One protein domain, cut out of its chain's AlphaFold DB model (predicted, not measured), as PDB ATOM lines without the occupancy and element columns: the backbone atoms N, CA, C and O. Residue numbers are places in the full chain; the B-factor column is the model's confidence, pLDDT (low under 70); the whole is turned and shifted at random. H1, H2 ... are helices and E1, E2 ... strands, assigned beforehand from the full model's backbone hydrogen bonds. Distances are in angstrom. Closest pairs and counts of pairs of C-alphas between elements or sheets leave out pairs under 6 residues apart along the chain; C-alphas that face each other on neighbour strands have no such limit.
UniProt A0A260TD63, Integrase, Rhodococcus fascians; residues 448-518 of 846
ATOM      1  N   VAL A 448      17.821 -17.108 -17.325       96.75
ATOM      2  CA  VAL A 448      17.536 -18.549 -17.225       96.75
ATOM      3  C   VAL A 448      17.536 -19.006 -15.765       96.75
ATOM      4  O   VAL A 448      16.571 -19.618 -15.311       96.75
ATOM      5  N   ALA A 449      18.578 -18.661 -15.004       94.12
ATOM      6  CA  ALA A 449      18.713 -19.070 -13.611       94.12
ATOM      7  C   ALA A 449      17.603 -18.491 -12.720       94.12
ATOM      8  O   ALA A 449      17.019 -19.219 -11.918       94.12
ATOM      9  N   SER A 450      17.278 -17.201 -12.862       94.88
ATOM     10  CA  SER A 450      16.216 -16.564 -12.074       94.88
ATOM     11  C   SER A 450      14.825 -17.099 -12.429       94.88
ATOM     12  O   SER A 450      14.014 -17.286 -11.523       94.88
ATOM     13  N   ALA A 451      14.555 -17.395 -13.705       95.25
ATOM     14  CA  ALA A 451      13.302 -18.021 -14.126       95.25
ATOM     15  C   ALA A 451      13.167 -19.449 -13.569       95.25
ATOM     16  O   ALA A 451      12.155 -19.771 -12.949       95.25
ATOM     17  N   ALA A 452      14.210 -20.276 -13.702       95.19
ATOM     18  CA  ALA A 452      14.227 -21.632 -13.155       95.19
ATOM     19  C   ALA A 452      14.041 -21.639 -11.629       95.19
ATOM     20  O   ALA A 452      13.289 -22.457 -11.096       95.19
ATOM     21  N   LEU A 453      14.675 -20.695 -10.926       93.69
ATOM     22  CA  LEU A 453      14.549 -20.557  -9.477       93.69
ATOM     23  C   LEU A 453      13.132 -20.155  -9.053       93.69
ATOM     24  O   LEU A 453      12.606 -20.700  -8.082       93.69
ATOM     25  N   LEU A 454      12.506 -19.227  -9.783       94.44
ATOM     26  CA  LEU A 454      11.123 -18.827  -9.540       94.44
ATOM     27  C   LEU A 454      10.154 -19.995  -9.770       94.44
ATOM     28  O   LEU A 454       9.293 -20.235  -8.925       94.44
ATOM     29  N   GLU A 455      10.307 -20.743 -10.863       93.94
ATOM     30  CA  GLU A 455       9.449 -21.894 -11.167       93.94
ATOM     31  C   GLU A 455       9.626 -23.040 -10.164       93.94
ATOM     32  O   GLU A 455       8.639 -23.608  -9.692       93.94
ATOM     33  N   ALA A 456      10.863 -23.334  -9.751       93.25
ATOM     34  CA  ALA A 456      11.123 -24.294  -8.681       93.25
ATOM     35  C   ALA A 456      10.437 -23.867  -7.373       93.25
ATOM     36  O   ALA A 456       9.740 -24.664  -6.747       93.25
ATOM     37  N   ALA A 457      10.554 -22.590  -6.999       91.31
ATOM     38  CA  ALA A 457       9.919 -22.066  -5.799       91.31
ATOM     39  C   ALA A 457       8.380 -22.089  -5.876       91.31
ATOM     40  O   ALA A 457       7.729 -22.374  -4.872       91.31
ATOM     41  N   LYS A 458       7.777 -21.833  -7.048       90.31
ATOM     42  CA  LYS A 458       6.316 -21.900  -7.238       90.31
ATOM     43  C   LYS A 458       5.752 -23.304  -6.993       90.31
ATOM     44  O   LYS A 458       4.665 -23.408  -6.427       90.31
ATOM     45  N   ARG A 459       6.495 -24.356  -7.367       91.25
ATOM     46  CA  ARG A 459       6.102 -25.772  -7.190       91.25
ATOM     47  C   ARG A 459       6.195 -26.266  -5.745       91.25
ATOM     48  O   ARG A 459       5.591 -27.274  -5.402       91.25
ATOM     49  N   VAL A 460       6.958 -25.580  -4.900       88.75
ATOM     50  CA  VAL A 460       7.193 -25.979  -3.507       88.75
ATOM     51  C   VAL A 460       6.127 -25.352  -2.626       88.75
ATOM     52  O   VAL A 460       5.910 -24.145  -2.707       88.75
ATOM     53  N   ALA A 461       5.474 -26.128  -1.762       83.25
ATOM     54  CA  ALA A 461       4.502 -25.578  -0.821       83.25
ATOM     55  C   ALA A 461       5.154 -24.518   0.091       83.25
ATOM     56  O   ALA A 461       6.345 -24.612   0.409       83.25
ATOM     57  N   PRO A 462       4.419 -23.488   0.529       80.81
ATOM     58  CA  PRO A 462       5.004 -22.489   1.403       80.81
ATOM     59  C   PRO A 462       5.525 -23.079   2.724       80.81
ATOM     60  O   PRO A 462       4.904 -23.953   3.318       80.81
ATOM     61  N   GLY A 463       6.704 -22.637   3.170       78.81
ATOM     62  CA  GLY A 463       7.446 -23.251   4.275       78.81
ATOM     63  C   GLY A 463       8.308 -24.454   3.867       78.81
ATOM     64  O   GLY A 463       9.161 -24.861   4.659       78.81
ATOM     65  N   GLY A 464       8.141 -24.988   2.654       83.62
ATOM     66  CA  GLY A 464       8.963 -26.061   2.102       83.62
ATOM     67  C   GLY A 464      10.360 -25.587   1.697       83.62
ATOM     68  O   GLY A 464      10.555 -24.440   1.281       83.62
ATOM     69  N   ALA A 465      11.342 -26.476   1.836       88.81
ATOM     70  CA  ALA A 465      12.698 -26.273   1.341       88.81
ATOM     71  C   ALA A 465      12.859 -26.898  -0.049       88.81
ATOM     72  O   ALA A 465      12.207 -27.888  -0.373       88.81
ATOM     73  N   PHE A 466      13.733 -26.319  -0.863       91.44
ATOM     74  CA  PHE A 466      14.117 -26.858  -2.161       91.44
ATOM     75  C   PHE A 466      15.564 -26.500  -2.474       91.44
ATOM     76  O   PHE A 466      16.089 -25.494  -1.992       91.44
ATOM     77  N   THR A 467      16.199 -27.318  -3.305       90.50
ATOM     78  CA  THR A 467      17.585 -27.119  -3.724       90.50
ATOM     79  C   THR A 467      17.634 -26.969  -5.235       90.50
ATOM     80  O   THR A 467      17.114 -27.811  -5.962       90.50
ATOM     81  N   LEU A 468      18.260 -25.894  -5.710       88.94
ATOM     82  CA  LEU A 468      18.521 -25.665  -7.130       88.94
ATOM     83  C   LEU A 468      19.915 -25.052  -7.284       88.94
ATOM     84  O   LEU A 468      20.263 -24.127  -6.553       88.94
ATOM     85  N   ASN A 469      20.718 -25.560  -8.222       82.12
ATOM     86  CA  ASN A 469      22.079 -25.074  -8.500       82.12
ATOM     87  C   ASN A 469      22.970 -24.983  -7.241       82.12
ATOM     88  O   ASN A 469      23.671 -23.995  -7.034       82.12
ATOM     89  N   GLY A 470      22.886 -25.985  -6.356       79.81
ATOM     90  CA  GLY A 470      23.642 -26.027  -5.096       79.81
ATOM     91  C   GLY A 470      23.166 -25.048  -4.013       79.81
ATOM     92  O   GLY A 470      23.734 -25.025  -2.926       79.81
ATOM     93  N   GLN A 471      22.119 -24.257  -4.272       83.00
ATOM     94  CA  GLN A 471      21.509 -23.362  -3.290       83.00
ATOM     95  C   GLN A 471      20.285 -24.033  -2.667       83.00
ATOM     96  O   GLN A 471      19.304 -24.296  -3.361       83.00
ATOM     97  N   THR A 472      20.322 -24.270  -1.355       87.12
ATOM     98  CA  THR A 472      19.145 -24.707  -0.591       87.12
ATOM     99  C   THR A 472      18.407 -23.488  -0.052       87.12
ATOM    100  O   THR A 472      18.921 -22.733   0.780       87.12
ATOM    101  N   LEU A 473      17.184 -23.300  -0.535       88.19
ATOM    102  CA  LEU A 473      16.312 -22.185  -0.201       88.19
ATOM    103  C   LEU A 473      15.028 -22.703   0.437       88.19
ATOM    104  O   LEU A 473      14.597 -23.828   0.199       88.19
ATOM    105  N   ARG A 474      14.387 -21.856   1.235       87.50
ATOM    106  CA  ARG A 474      13.085 -22.145   1.832       87.50
ATOM    107  C   ARG A 474      12.057 -21.147   1.331       87.50
ATOM    108  O   ARG A 474      12.297 -19.942   1.418       87.50
ATOM    109  N   ARG A 475      10.916 -21.628   0.822       86.75
ATOM    110  CA  ARG A 475       9.786 -20.766   0.449       86.75
ATOM    111  C   ARG A 475       9.201 -20.163   1.717       86.75
ATOM    112  O   ARG A 475       8.836 -20.887   2.638       86.75
ATOM    113  N   VAL A 476       9.109 -18.841   1.769       83.19
ATOM    114  CA  VAL A 476       8.609 -18.123   2.942       83.19
ATOM    115  C   VAL A 476       7.220 -17.588   2.659       83.19
ATOM    116  O   VAL A 476       7.010 -16.893   1.668       83.19
ATOM    117  N   VAL A 477       6.295 -17.875   3.573       73.75
ATOM    118  CA  VAL A 477       5.017 -17.170   3.645       73.75
ATOM    119  C   VAL A 477       5.217 -15.921   4.479       73.75
ATOM    120  O   VAL A 477       5.737 -15.986   5.596       73.75
ATOM    121  N   LEU A 478       4.818 -14.776   3.946       73.12
ATOM    122  CA  LEU A 478       4.773 -13.558   4.742       73.12
ATOM    123  C   LEU A 478       3.486 -13.536   5.559       73.12
ATOM    124  O   LEU A 478       2.463 -14.036   5.115       73.12
ATOM    125  N   SER A 479       3.489 -12.871   6.713       68.56
ATOM    126  CA  SER A 479       2.227 -12.541   7.396       68.56
ATOM    127  C   SER A 479       1.292 -11.702   6.515       68.56
ATOM    128  O   SER A 479       0.093 -11.650   6.746       68.56
ATOM    129  N   SER A 480       1.843 -11.054   5.488       66.56
ATOM    130  CA  SER A 480       1.095 -10.374   4.440       66.56
ATOM    131  C   SER A 480       0.703 -11.288   3.270       66.56
ATOM    132  O   SER A 480       0.261 -10.772   2.262       66.56
ATOM    133  N   ASP A 481       0.906 -12.598   3.294       68.69
ATOM    134  CA  ASP A 481       0.506 -13.456   2.171       68.69
ATOM    135  C   ASP A 481      -1.027 -13.627   2.138       68.69
ATOM    136  O   ASP A 481      -1.601 -14.003   3.167       68.69
ATOM    137  N   PRO A 482      -1.699 -13.385   0.994       65.44
ATOM    138  CA  PRO A 482      -3.140 -13.605   0.854       65.44
ATOM    139  C   PRO A 482      -3.612 -15.004   1.242       65.44
ATOM    140  O   PRO A 482      -4.703 -15.140   1.789       65.44
ATOM    141  N   ALA A 483      -2.790 -16.040   1.034       66.31
ATOM    142  CA  ALA A 483      -3.146 -17.412   1.404       66.31
ATOM    143  C   ALA A 483      -3.294 -17.610   2.928       66.31
ATOM    144  O   ALA A 483      -3.901 -18.584   3.362       66.31
ATOM    145  N   LEU A 484      -2.764 -16.688   3.743       65.88
ATOM    146  CA  LEU A 484      -2.951 -16.646   5.200       65.88
ATOM    147  C   LEU A 484      -3.952 -15.564   5.644       65.88
ATOM    148  O   LEU A 484      -3.960 -15.183   6.813       65.88
ATOM    149  N   GLY A 485      -4.743 -15.008   4.721       63.59
ATOM    150  CA  GLY A 485      -5.592 -13.843   4.990       63.59
ATOM    151  C   GLY A 485      -4.805 -12.535   5.161       63.59
ATOM    152  O   GLY A 485      -5.328 -11.556   5.691       63.59
ATOM    153  N   GLY A 486      -3.534 -12.512   4.744       65.38
ATOM    154  CA  GLY A 486      -2.666 -11.341   4.786       65.38
ATOM    155  C   GLY A 486      -2.956 -10.334   3.667       65.38
ATOM    156  O   GLY A 486      -3.580 -10.637   2.657       65.38
ATOM    157  N   SER A 487      -2.476  -9.099   3.836       66.31
ATOM    158  CA  SER A 487      -2.862  -7.958   2.988       66.31
ATOM    159  C   SER A 487      -1.912  -7.642   1.821       66.31
ATOM    160  O   SER A 487      -1.982  -6.566   1.220       66.31
ATOM    161  N   GLY A 488      -0.955  -8.525   1.564       68.19
ATOM    162  CA  GLY A 488       0.045  -8.421   0.510       68.19
ATOM    163  C   GLY A 488      -0.471  -8.954  -0.816       68.19
ATOM    164  O   GLY A 488      -1.648  -9.245  -0.984       68.19
ATOM    165  N   ARG A 489       0.419  -9.011  -1.801       75.75
ATOM    166  CA  ARG A 489       0.032  -9.229  -3.192       75.75
ATOM    167  C   ARG A 489       0.105 -10.712  -3.566       75.75
ATOM    168  O   ARG A 489       1.149 -11.318  -3.305       75.75
ATOM    169  N   PRO A 490      -0.942 -11.280  -4.193       71.94
ATOM    170  CA  PRO A 490      -0.925 -12.680  -4.602       71.94
ATOM    171  C   PRO A 490       0.155 -12.932  -5.661       71.94
ATOM    172  O   PRO A 490       0.557 -12.032  -6.401       71.94
ATOM    173  N   GLY A 491       0.666 -14.165  -5.704       77.56
ATOM    174  CA  GLY A 491       1.638 -14.607  -6.711       77.56
ATOM    175  C   GLY A 491       3.074 -14.087  -6.540       77.56
ATOM    176  O   GLY A 491       3.935 -14.406  -7.362       77.56
ATOM    177  N   VAL A 492       3.375 -13.317  -5.485       85.06
ATOM    178  CA  VAL A 492       4.751 -12.889  -5.183       85.06
ATOM    179  C   VAL A 492       5.465 -13.969  -4.375       85.06
ATOM    180  O   VAL A 492       5.045 -14.324  -3.276       85.06
ATOM    181  N   VAL A 493       6.576 -14.477  -4.908       87.81
ATOM    182  CA  VAL A 493       7.314 -15.588  -4.303       87.81
ATOM    183  C   VAL A 493       8.522 -15.064  -3.535       87.81
ATOM    184  O   VAL A 493       9.446 -14.484  -4.110       87.81
ATOM    185  N   TYR A 494       8.522 -15.310  -2.224       89.44
ATOM    186  CA  TYR A 494       9.631 -14.990  -1.334       89.44
ATOM    187  C   TYR A 494      10.360 -16.247  -0.874       89.44
ATOM    188  O   TYR A 494       9.745 -17.277  -0.590       89.44
ATOM    189  N   VAL A 495      11.678 -16.135  -0.741       88.94
ATOM    190  CA  VAL A 495      12.528 -17.197  -0.196       88.94
ATOM    191  C   VAL A 495      13.544 -16.639   0.795       88.94
ATOM    192  O   VAL A 495      13.843 -15.444   0.793       88.94
ATOM    193  N   THR A 496      14.091 -17.511   1.630       87.88
ATOM    194  CA  THR A 496      15.276 -17.244   2.453       87.88
ATOM    195  C   THR A 496      16.300 -18.347   2.237       87.88
ATOM    196  O   THR A 496      15.928 -19.484   1.930       87.88
ATOM    197  N   ASN A 497      17.580 -18.037   2.433       80.69
ATOM    198  CA  ASN A 497      18.605 -19.077   2.525       80.69
ATOM    199  C   ASN A 497      18.298 -19.983   3.729       80.69
ATOM    200  O   ASN A 497      17.758 -19.510   4.734       80.69
ATOM    201  N   HIS A 498      18.599 -21.280   3.629       65.12
ATOM    202  CA  HIS A 498      18.417 -22.195   4.754       65.12
ATOM    203  C   HIS A 498      19.375 -21.804   5.889       65.12
ATOM    204  O   HIS A 498      20.585 -21.978   5.778       65.12
ATOM    205  N   VAL A 499      18.835 -21.264   6.980       54.47
ATOM    206  CA  VAL A 499      19.564 -21.083   8.240       54.47
ATOM    207  C   VAL A 499      19.269 -22.313   9.105       54.47
ATOM    208  O   VAL A 499      18.136 -22.794   9.107       54.47
ATOM    209  N   THR A 500      20.279 -22.897   9.749       51.19
ATOM    210  CA  THR A 500      20.133 -24.086  10.610       51.19
ATOM    211  C   THR A 500      19.214 -23.805  11.808       51.19
ATOM    212  O   THR A 500      19.060 -22.659  12.230       51.19
ATOM    213  N   ASP A 501      18.618 -24.854  12.391       43.78
ATOM    214  CA  ASP A 501      17.609 -24.777  13.472       43.78
ATOM    215  C   ASP A 501      18.031 -23.983  14.731       43.78
ATOM    216  O   ASP A 501      17.195 -23.658  15.575       43.78
ATOM    217  N   LYS A 502      19.309 -23.601  14.864       45.66
ATOM    218  CA  LYS A 502      19.820 -22.803  15.991       45.66
ATOM    219  C   LYS A 502      19.423 -21.317  15.956       45.66
ATOM    220  O   LYS A 502      19.452 -20.683  17.005       45.66
ATOM    221  N   ASP A 503      18.970 -20.778  14.820       47.91
ATOM    222  CA  ASP A 503      18.556 -19.363  14.698       47.91
ATOM    223  C   ASP A 503      17.034 -19.132  14.789       47.91
ATOM    224  O   ASP A 503      16.552 -17.991  14.755       47.91
ATOM    225  N   VAL A 504      16.252 -20.202  14.972       46.88
ATOM    226  CA  VAL A 504      14.775 -20.175  14.997       46.88
ATOM    227  C   VAL A 504      14.226 -19.303  16.142       46.88
ATOM    228  O   VAL A 504      13.158 -18.701  16.010       46.88
ATOM    229  N   GLY A 505      14.988 -19.138  17.232       43.38
ATOM    230  CA  GLY A 505      14.640 -18.249  18.348       43.38
ATOM    231  C   GLY A 505      14.824 -16.749  18.063       43.38
ATOM    232  O   GLY A 505      14.086 -15.924  18.604       43.38
ATOM    233  N   SER A 506      15.762 -16.379  17.181       40.31
ATOM    234  CA  SER A 506      16.099 -14.979  16.857       40.31
ATOM    235  C   SER A 506      15.391 -14.470  15.591       40.31
ATOM    236  O   SER A 506      15.037 -13.289  15.490       40.31
ATOM    237  N   ALA A 507      15.071 -15.374  14.655       40.75
ATOM    238  CA  ALA A 507      14.375 -15.060  13.404       40.75
ATOM    239  C   ALA A 507      12.940 -14.522  13.602       40.75
ATOM    240  O   ALA A 507      12.428 -13.802  12.744       40.75
ATOM    241  N   ARG A 508      12.305 -14.780  14.757       42.56
ATOM    242  CA  ARG A 508      11.018 -14.151  15.121       42.56
ATOM    243  C   ARG A 508      11.128 -12.647  15.409       42.56
ATOM    244  O   ARG A 508      10.101 -11.979  15.416       42.56
ATOM    245  N   ARG A 509      12.332 -12.099  15.641       39.84
ATOM    246  CA  ARG A 509      12.537 -10.674  15.993       39.84
ATOM    247  C   ARG A 509      13.191  -9.830  14.891       39.84
ATOM    248  O   ARG A 509      13.147  -8.606  14.972       39.84
ATOM    249  N   HIS A 510      13.748 -10.444  13.843       38.12
ATOM    250  CA  HIS A 510      14.433  -9.739  12.748       38.12
ATOM    251  C   HIS A 510      13.854 -10.129  11.377       38.12
ATOM    252  O   HIS A 510      14.424 -10.925  10.641       38.12
ATOM    253  N   HIS A 511      12.713  -9.539  11.007       44.03
ATOM    254  CA  HIS A 511      11.952  -9.851   9.785       44.03
ATOM    255  C   HIS A 511      12.603  -9.466   8.432       44.03
ATOM    256  O   HIS A 511      11.900  -9.459   7.419       44.03
ATOM    257  N   THR A 512      13.902  -9.156   8.364       46.12
ATOM    258  CA  THR A 512      14.482  -8.504   7.170       46.12
ATOM    259  C   THR A 512      15.867  -8.977   6.726       46.12
ATOM    260  O   THR A 512      16.273  -8.629   5.622       46.12
ATOM    261  N   ALA A 513      16.596  -9.782   7.502       44.41
ATOM    262  CA  ALA A 513      17.909 -10.266   7.071       44.41
ATOM    263  C   ALA A 513      17.761 -11.546   6.222       44.41
ATOM    264  O   ALA A 513      17.284 -12.564   6.715       44.41
ATOM    265  N   GLY A 514      18.140 -11.492   4.939       65.06
ATOM    266  CA  GLY A 514      18.262 -12.677   4.071       65.06
ATOM    267  C   GLY A 514      17.021 -13.092   3.267       65.06
ATOM    268  O   GLY A 514      17.014 -14.186   2.701       65.06
ATOM    269  N   ARG A 515      15.975 -12.254   3.188       82.50
ATOM    270  CA  ARG A 515      14.784 -12.516   2.358       82.50
ATOM    271  C   ARG A 515      14.979 -12.023   0.923       82.50
ATOM    272  O   ARG A 515      15.323 -10.865   0.706       82.50
ATOM    273  N   ARG A 516      14.656 -12.877  -0.043       88.94
ATOM    274  CA  ARG A 516      14.731 -12.625  -1.487       88.94
ATOM    275  C   ARG A 516      13.342 -12.644  -2.116       88.94
ATOM    276  O   ARG A 516      12.512 -13.469  -1.739       88.94
ATOM    277  N   ASN A 517      13.083 -11.732  -3.052       90.44
ATOM    278  CA  ASN A 517      11.842 -11.681  -3.832       90.44
ATOM    279  C   ASN A 517      12.131 -12.235  -5.227       90.44
ATOM    280  O   ASN A 517      12.602 -11.502  -6.098       90.44
ATOM    281  N   LEU A 518      11.852 -13.521  -5.432       92.25
ATOM    282  CA  LEU A 518      12.203 -14.206  -6.675       92.25
ATOM    283  C   LEU A 518      11.391 -13.706  -7.869       92.25
ATOM    284  O   LEU A 518      11.912 -13.665  -8.978       92.25
TER     285      LEU A 518
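What this domain is: This is residues 448 to 518 of the 846 residues of the protein "Integrase" of Rhodococcus fascians (UniProt A0A260TD63). A small, strongly twisted four-stranded sheet has helix H1 over one face, making two layers, with two long loops, from which residues 500 to 506 stick out. The 71 printed residues run H1, E1, E2, E3, E4; the strands form an antiparallel meander, each beside the one before. The class is mixed, with under half of the residues in named elements; the whole is compact, radius of gyration of the C-alphas 12.3 A, spanning 34 by 29 by 18 A.

Where its parts are: Find C-alpha 448 at (17.536, -18.549, -17.225); H1 runs 16.8 A to residue 459. Then come E1, residues 465 to 468, E2, 471 to 476, 15.3 A, E3, 494 to 497, and E4, 515 to 517, ending at (11.842, -11.681, -3.832).

How they stand to each other: Look for N 466 and O 473, 2.8 A, between E1 and E2; N 474 and O 496, 2.9 A, between E2 and E3; N 516 and O 495, 2.8 A, between E3 and E4. H1, with every O i to N i+4 pair within hydrogen-bond range, is on the sheet at a height of 7.7 A; its closest C-alphas to E2 are Ala 457 and Arg 475, 6.4 A.

The domain as a whole: The printed part has no cut. The links E2 to E3 and E3 to E4 are long; pLDDT is under 70 in residues 479 to 488 and 498 to 514.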